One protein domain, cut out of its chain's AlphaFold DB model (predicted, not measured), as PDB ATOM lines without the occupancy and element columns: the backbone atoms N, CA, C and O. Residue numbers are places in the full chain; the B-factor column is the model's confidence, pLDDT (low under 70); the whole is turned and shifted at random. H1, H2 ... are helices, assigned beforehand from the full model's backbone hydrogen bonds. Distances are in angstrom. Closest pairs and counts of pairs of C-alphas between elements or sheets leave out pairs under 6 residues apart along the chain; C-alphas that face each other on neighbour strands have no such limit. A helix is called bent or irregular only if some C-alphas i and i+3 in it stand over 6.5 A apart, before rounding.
ATOM      1  N   THR A 475      20.705 145.858   6.485       90.88
ATOM      2  CA  THR A 475      19.532 145.626   7.332       90.88
ATOM      3  C   THR A 475      19.398 146.758   8.359       90.88
ATOM      4  O   THR A 475      20.404 147.394   8.704       90.88
ATOM      5  N   PRO A 476      18.186 147.039   8.875       91.25
ATOM      6  CA  PRO A 476      17.994 148.054   9.912       91.25
ATOM      7  C   PRO A 476      18.862 147.820  11.155       91.25
ATOM      8  O   PRO A 476      19.358 148.780  11.744       91.25
ATOM      9  N   GLU A 477      19.080 146.559  11.529       92.31
ATOM     10  CA  GLU A 477      19.930 146.167  12.657       92.31
ATOM     11  C   GLU A 477      21.387 146.545  12.388       92.31
ATOM     12  O   GLU A 477      21.979 147.285  13.168       92.31
ATOM     13  N   LEU A 478      21.927 146.147  11.229       90.75
ATOM     14  CA  LEU A 478      23.306 146.452  10.845       90.75
ATOM     15  C   LEU A 478      23.554 147.963  10.742       90.75
ATOM     16  O   LEU A 478      24.632 148.445  11.086       90.75
ATOM     17  N   LEU A 479      22.565 148.725  10.270       90.94
ATOM     18  CA  LEU A 479      22.658 150.182  10.215       90.94
ATOM     19  C   LEU A 479      22.731 150.804  11.616       90.94
ATOM     20  O   LEU A 479      23.457 151.779  11.808       90.94
ATOM     21  N   ASN A 480      21.983 150.272  12.584       91.88
ATOM     22  CA  ASN A 480      22.047 150.744  13.965       91.88
ATOM     23  C   ASN A 480      23.374 150.356  14.625       91.88
ATOM     24  O   ASN A 480      24.021 151.227  15.202       91.88
ATOM     25  N   ASP A 481      23.851 149.129  14.416       91.94
ATOM     26  CA  ASP A 481      25.172 148.695  14.889       91.94
ATOM     27  C   ASP A 481      26.290 149.586  14.321       91.94
ATOM     28  O   ASP A 481      27.188 150.023  15.041       91.94
ATOM     29  N   LEU A 482      26.216 149.937  13.030       90.69
ATOM     30  CA  LEU A 482      27.157 150.859  12.387       90.69
ATOM     31  C   LEU A 482      27.152 152.249  13.032       90.69
ATOM     32  O   LEU A 482      28.224 152.832  13.210       90.69
ATOM     33  N   LYS A 483      25.977 152.781  13.391       90.56
ATOM     34  CA  LYS A 483      25.870 154.066  14.105       90.56
ATOM     35  C   LYS A 483      26.512 153.980  15.486       90.56
ATOM     36  O   LYS A 483      27.255 154.892  15.855       90.56
ATOM     37  N   ASP A 484      26.296 152.883  16.204       91.81
ATOM     38  CA  ASP A 484      26.871 152.663  17.530       91.81
ATOM     39  C   ASP A 484      28.397 152.524  17.465       91.81
ATOM     40  O   ASP A 484      29.112 153.155  18.246       91.81
ATOM     41  N   TYR A 485      28.931 151.781  16.489       92.50
ATOM     42  CA  TYR A 485      30.378 151.665  16.280       92.50
ATOM     43  C   TYR A 485      31.014 152.983  15.850       92.50
ATOM     44  O   TYR A 485      32.106 153.323  16.313       92.50
ATOM     45  N   PHE A 486      30.335 153.747  14.995       91.81
ATOM     46  CA  PHE A 486      30.784 155.073  14.594       91.81
ATOM     47  C   PHE A 486      30.834 156.025  15.796       91.81
ATOM     48  O   PHE A 486      31.826 156.728  15.998       91.81
ATOM     49  N   TYR A 487      29.808 156.001  16.648       89.56
ATOM     50  CA  TYR A 487      29.785 156.790  17.875       89.56
ATOM     51  C   TYR A 487      30.868 156.339  18.868       89.56
ATOM     52  O   TYR A 487      31.563 157.170  19.454       89.56
ATOM     53  N   LEU A 488      31.094 155.030  19.004       90.06
ATOM     54  CA  LEU A 488      32.156 154.480  19.845       90.06
ATOM     55  C   LEU A 488      33.554 154.913  19.376       90.06
ATOM     56  O   LEU A 488      34.408 155.219  20.210       90.06
ATOM     57  N   ALA A 489      33.792 154.982  18.064       91.38
ATOM     58  CA  ALA A 489      35.042 155.497  17.505       91.38
ATOM     59  C   ALA A 489      35.281 156.967  17.903       91.38
ATOM     60  O   ALA A 489      36.386 157.327  18.317       91.38
ATOM     61  N   LEU A 490      34.236 157.804  17.883       89.81
ATOM     62  CA  LEU A 490      34.318 159.192  18.356       89.81
ATOM     63  C   LEU A 490      34.602 159.276  19.865       89.81
ATOM     64  O   LEU A 490      35.417 160.096  20.294       89.81
ATOM     65  N   LEU A 491      33.987 158.405  20.674       88.56
ATOM     66  CA  LEU A 491      34.243 158.338  22.119       88.56
ATOM     67  C   LEU A 491      35.689 157.945  22.435       88.56
ATOM     68  O   LEU A 491      36.292 158.513  23.348       88.56
ATOM     69  N   ARG A 492      36.257 156.992  21.685       87.69
ATOM     70  CA  ARG A 492      37.660 156.570  21.825       87.69
ATOM     71  C   ARG A 492      38.616 157.720  21.540       87.69
ATOM     72  O   ARG A 492      39.530 157.941  22.330       87.69
ATOM     73  N   GLN A 493      38.360 158.482  20.477       87.12
ATOM     74  CA  GLN A 493      39.176 159.639  20.115       87.12
ATOM     75  C   GLN A 493      39.150 160.731  21.196       87.12
ATOM     76  O   GLN A 493      40.187 161.306  21.513       87.12
ATOM     77  N   GLN A 494      37.979 161.009  21.772       87.12
ATOM     78  CA  GLN A 494      37.810 162.031  22.818       87.12
ATOM     79  C   GLN A 494      38.252 161.546  24.210       87.12
ATOM     80  O   GLN A 494      38.181 162.296  25.180       87.12
ATOM     81  N   GLY A 495      38.697 160.292  24.327       84.44
ATOM     82  CA  GLY A 495      38.979 159.641  25.597       84.44
ATOM     83  C   GLY A 495      37.699 159.110  26.238       84.44
ATOM     84  O   GLY A 495      36.807 159.862  26.634       84.44
ATOM     85  N   ILE A 496      37.613 157.788  26.387       84.50
ATOM     86  CA  ILE A 496      36.424 157.111  26.934       84.50
ATOM     87  C   ILE A 496      36.082 157.644  28.335       84.50
ATOM     88  O   ILE A 496      34.913 157.832  28.649       84.50
ATOM     89  N   SER A 497      37.092 157.979  29.138       85.12
ATOM     90  CA  SER A 497      36.953 158.498  30.502       85.12
ATOM     91  C   SER A 497      36.874 160.027  30.613       85.12
ATOM     92  O   SER A 497      36.898 160.537  31.731       85.12
ATOM     93  N   SER A 498      36.832 160.775  29.502       85.06
ATOM     94  CA  SER A 498      36.669 162.234  29.567       85.06
ATOM     95  C   SER A 498      35.279 162.605  30.107       85.06
ATOM     96  O   SER A 498      34.269 161.996  29.736       85.06
ATOM     97  N   MET A 499      35.248 163.615  30.978       84.94
ATOM     98  CA  MET A 499      34.028 164.240  31.501       84.94
ATOM     99  C   MET A 499      33.638 165.502  30.718       84.94
ATOM    100  O   MET A 499      32.666 166.167  31.071       84.94
ATOM    101  N   ASP A 500      34.394 165.839  29.671       83.69
ATOM    102  CA  ASP A 500      34.113 166.981  28.810       83.69
ATOM    103  C   ASP A 500      32.855 166.732  27.965       83.69
ATOM    104  O   ASP A 500      32.476 165.589  27.672       83.69
ATOM    105  N   THR A 501      32.206 167.816  27.538       83.50
ATOM    106  CA  THR A 501      31.044 167.746  26.648       83.50
ATOM    107  C   THR A 501      31.418 167.035  25.350       83.50
ATOM    108  O   THR A 501      32.296 167.483  24.612       83.50
ATOM    109  N   ARG A 502      30.727 165.930  25.057       83.31
ATOM    110  CA  ARG A 502      30.981 165.118  23.864       83.31
ATOM    111  C   ARG A 502      30.572 165.862  22.598       83.31
ATOM    112  O   ARG A 502      29.478 166.417  22.524       83.31
ATOM    113  N   ILE A 503      31.441 165.823  21.594       81.00
ATOM    114  CA  ILE A 503      31.212 166.460  20.293       81.00
ATOM    115  C   ILE A 503      30.837 165.375  19.282       81.00
ATOM    116  O   ILE A 503      31.566 164.396  19.122       81.00
ATOM    117  N   THR A 504      29.706 165.535  18.597       82.81
ATOM    118  CA  THR A 504      29.325 164.681  17.467       82.81
ATOM    119  C   THR A 504      29.924 165.220  16.170       82.81
ATOM    120  O   THR A 504      30.108 166.425  16.001       82.81
ATOM    121  N   ALA A 505      30.254 164.322  15.247       84.50
ATOM    122  CA  ALA A 505      30.793 164.668  13.938       84.50
ATOM    123  C   ALA A 505      30.238 163.718  12.876       84.50
ATOM    124  O   ALA A 505      29.870 162.590  13.180       84.50
ATOM    125  N   GLU A 506      30.237 164.151  11.619       86.31
ATOM    126  CA  GLU A 506      29.874 163.310  10.467       86.31
ATOM    127  C   GLU A 506      31.070 162.508   9.922       86.31
ATOM    128  O   GLU A 506      30.963 161.813   8.913       86.31
ATOM    129  N   LYS A 507      32.243 162.615  10.560       89.12
ATOM    130  CA  LYS A 507      33.494 161.979  10.127       89.12
ATOM    131  C   LYS A 507      34.225 161.368  11.317       89.12
ATOM    132  O   LYS A 507      34.239 161.962  12.391       89.12
ATOM    133  N   ILE A 508      34.884 160.234  11.089       90.19
ATOM    134  CA  ILE A 508      35.830 159.616  12.031       90.19
ATOM    135  C   ILE A 508      37.264 159.707  11.489       90.19
ATOM    136  O   ILE A 508      37.452 159.746  10.268       90.19
ATOM    137  N   PRO A 509      38.287 159.730  12.361       88.19
ATOM    138  CA  PRO A 509      39.678 159.634  11.938       88.19
ATOM    139  C   PRO A 509      39.964 158.331  11.192       88.19
ATOM    140  O   PRO A 509      39.438 157.271  11.538       88.19
ATOM    141  N   ILE A 510      40.881 158.390  10.225       88.25
ATOM    142  CA  ILE A 510      41.303 157.217   9.445       88.25
ATOM    143  C   ILE A 510      41.878 156.098  10.330       88.25
ATOM    144  O   ILE A 510      41.678 154.919  10.052       88.25
ATOM    145  N   THR A 511      42.495 156.464  11.458       89.00
ATOM    146  CA  THR A 511      43.060 155.535  12.446       89.00
ATOM    147  C   THR A 511      42.010 154.677  13.154       89.00
ATOM    148  O   THR A 511      42.353 153.614  13.666       89.00
ATOM    149  N   GLU A 512      40.738 155.095  13.181       90.38
ATOM    150  CA  GLU A 512      39.652 154.317  13.790       90.38
ATOM    151  C   GLU A 512      38.981 153.344  12.804       90.38
ATOM    152  O   GLU A 512      38.333 152.385  13.231       90.38
ATOM    153  N   ILE A 513      39.176 153.522  11.490       89.56
ATOM    154  CA  ILE A 513      38.563 152.675  10.453       89.56
ATOM    155  C   ILE A 513      38.862 151.181  10.666       89.56
ATOM    156  O   ILE A 513      37.913 150.393  10.621       89.56
ATOM    157  N   PRO A 514      40.106 150.741  10.961       91.44
ATOM    158  CA  PRO A 514      40.382 149.327  11.207       91.44
ATOM    159  C   PRO A 514      39.574 148.740  12.369       91.44
ATOM    160  O   PRO A 514      39.184 147.576  12.309       91.44
ATOM    161  N   PHE A 515      39.308 149.520  13.421       90.50
ATOM    162  CA  PHE A 515      38.526 149.058  14.569       90.50
ATOM    163  C   PHE A 515      37.043 148.943  14.227       90.50
ATOM    164  O   PHE A 515      36.440 147.917  14.533       90.50
ATOM    165  N   VAL A 516      36.483 149.940  13.532       91.12
ATOM    166  CA  VAL A 516      35.088 149.901  13.059       91.12
ATOM    167  C   VAL A 516      34.878 148.723  12.109       91.12
ATOM    168  O   VAL A 516      33.931 147.962  12.276       91.12
ATOM    169  N   MET A 517      35.802 148.505  11.169       89.00
ATOM    170  CA  MET A 517      35.770 147.357  10.259       89.00
ATOM    171  C   MET A 517      35.771 146.017  11.005       89.00
ATOM    172  O   MET A 517      34.969 145.136  10.700       89.00
ATOM    173  N   ARG A 518      36.642 145.865  12.012       90.81
ATOM    174  CA  ARG A 518      36.708 144.641  12.829       90.81
ATOM    175  C   ARG A 518      35.428 144.426  13.633       90.81
ATOM    176  O   ARG A 518      34.998 143.283  13.761       90.81
ATOM    177  N   ALA A 519      34.815 145.500  14.134       89.25
ATOM    178  CA  ALA A 519      33.556 145.438  14.874       89.25
ATOM    179  C   ALA A 519      32.397 144.926  14.002       89.25
ATOM    180  O   ALA A 519      31.645 144.067  14.447       89.25
ATOM    181  N   ILE A 520      32.325 145.342  12.732       88.69
ATOM    182  CA  ILE A 520      31.329 144.834  11.765       88.69
ATOM    183  C   ILE A 520      31.670 143.444  11.193       88.69
ATOM    184  O   ILE A 520      31.039 142.987  10.243       88.69
ATOM    185  N   GLY A 521      32.691 142.770  11.732       85.00
ATOM    186  CA  GLY A 521      33.087 141.418  11.329       85.00
ATOM    187  C   GLY A 521      34.024 141.341  10.119       85.00
ATOM    188  O   GLY A 521      34.341 140.239   9.665       85.00
ATOM    189  N   PHE A 522      34.517 142.471   9.601       84.25
ATOM    190  CA  PHE A 522      35.543 142.493   8.559       84.25
ATOM    191  C   PHE A 522      36.932 142.731   9.159       84.25
ATOM    192  O   PHE A 522      37.233 143.788   9.700       84.25
ATOM    193  N   PHE A 523      37.827 141.759   9.011       85.00
ATOM    194  CA  PHE A 523      39.181 141.844   9.554       85.00
ATOM    195  C   PHE A 523      40.167 142.234   8.444       85.00
ATOM    196  O   PHE A 523      40.611 141.348   7.707       85.00
ATOM    197  N   PRO A 524      40.504 143.534   8.282       82.44
ATOM    198  CA  PRO A 524      41.512 143.948   7.318       82.44
ATOM    199  C   PRO A 524      42.871 143.364   7.705       82.44
ATOM    200  O   PRO A 524      43.232 143.308   8.882       82.44
ATOM    201  N   THR A 525      43.620 142.934   6.694       81.69
ATOM    202  CA  THR A 525      45.013 142.495   6.850       81.69
ATOM    203  C   THR A 525      45.912 143.669   7.235       81.69
ATOM    204  O   THR A 525      45.606 144.810   6.894       81.69
ATOM    205  N   ASP A 526      47.046 143.403   7.882       81.81
ATOM    206  CA  ASP A 526      47.986 144.465   8.276       81.81
ATOM    207  C   ASP A 526      48.500 145.269   7.073       81.81
ATOM    208  O   ASP A 526      48.674 146.479   7.167       81.81
ATOM    209  N   GLU A 527      48.646 144.628   5.908       79.38
ATOM    210  CA  GLU A 527      48.976 145.313   4.654       79.38
ATOM    211  C   GLU A 527      47.879 146.310   4.250       79.38
ATOM    212  O   GLU A 527      48.173 147.451   3.907       79.38
ATOM    213  N   GLN A 528      46.603 145.924   4.348       78.38
ATOM    214  CA  GLN A 528      45.485 146.830   4.067       78.38
ATOM    215  C   GLN A 528      45.406 147.973   5.075       78.38
ATOM    216  O   GLN A 528      45.098 149.093   4.684       78.38
ATOM    217  N   VAL A 529      45.695 147.702   6.351       83.19
ATOM    218  CA  VAL A 529      45.746 148.739   7.388       83.19
ATOM    219  C   VAL A 529      46.907 149.701   7.138       83.19
ATOM    220  O   VAL A 529      46.730 150.892   7.325       83.19
ATOM    221  N   SER A 530      48.058 149.221   6.659       79.19
ATOM    222  CA  SER A 530      49.217 150.073   6.349       79.19
ATOM    223  C   SER A 530      49.023 151.004   5.143       79.19
ATOM    224  O   SER A 530      49.828 151.907   4.934       79.19
ATOM    225  N   LEU A 531      47.985 150.761   4.334       72.44
ATOM    226  CA  LEU A 531      47.618 151.582   3.177       72.44
ATOM    227  C   LEU A 531      46.590 152.677   3.504       72.44
ATOM    228  O   LEU A 531      46.360 153.537   2.650       72.44
ATOM    229  N   LEU A 532      45.954 152.605   4.682       68.81
ATOM    230  CA  LEU A 532      45.080 153.640   5.246       68.81
ATOM    231  C   LEU A 532      45.938 154.710   5.924       68.81
ATOM    232  O   LEU A 532      45.622 155.903   5.725       68.81
TER     233      LEU A 532
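AT A GLANCE: This is residues 475 to 532 of the 532 residues of the protein "Hypothetical protein" of Spirometra erinaceieuropaei (UniProt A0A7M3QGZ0). A long helix, H1, and a shorter one, H2, form an open helical hairpin whose long loop, residues 494 to 509, swings out and folds back; small H3 sits beyond H2, away from H1. The 58 printed residues hold three named helices, in that order, and no named strand: all helix. The whole is only just loose, close to compact, with a radius of gyration of the C-alphas of 12.5 A and spans of 36 by 29 by 19 A.

HOW THE PARTS SIT: Start at H1, residues 476 to 493; its residues 485 to 489 alone touch H2, residues 510 to 519, closest at the C-alphas of Tyr 485 and Val 516, 6.0 A. This hairpin runs opposite ways at a steep tilt of 43 degrees. H3, residues 526 to 530, is apart from H1 and close but not clearly touching H2; their closest C-alphas, Pro 514 and Val 529, are 6.6 A apart. Every O i to N i+4 pair is within hydrogen-bond range in H1 and H3, 4 of 6 in H2.

IN THESE COORDINATES: Find C-alpha 476 at (17.994, 148.054, 9.912); H1 runs 26.2 A from there. H2, 15.1 A, is only just irregular: C-alphas 511 and 514 are 6.9 A apart. H3, 6.1 A, ends at C-alpha 530, (49.217, 150.073, 6.349).

THE WHOLE: The farthest C-alphas, Thr 501 and Glu 527, are 36.2 A apart. The printed part has no cut; the link H1 to H2 is long. Only residue 532 has pLDDT under 70.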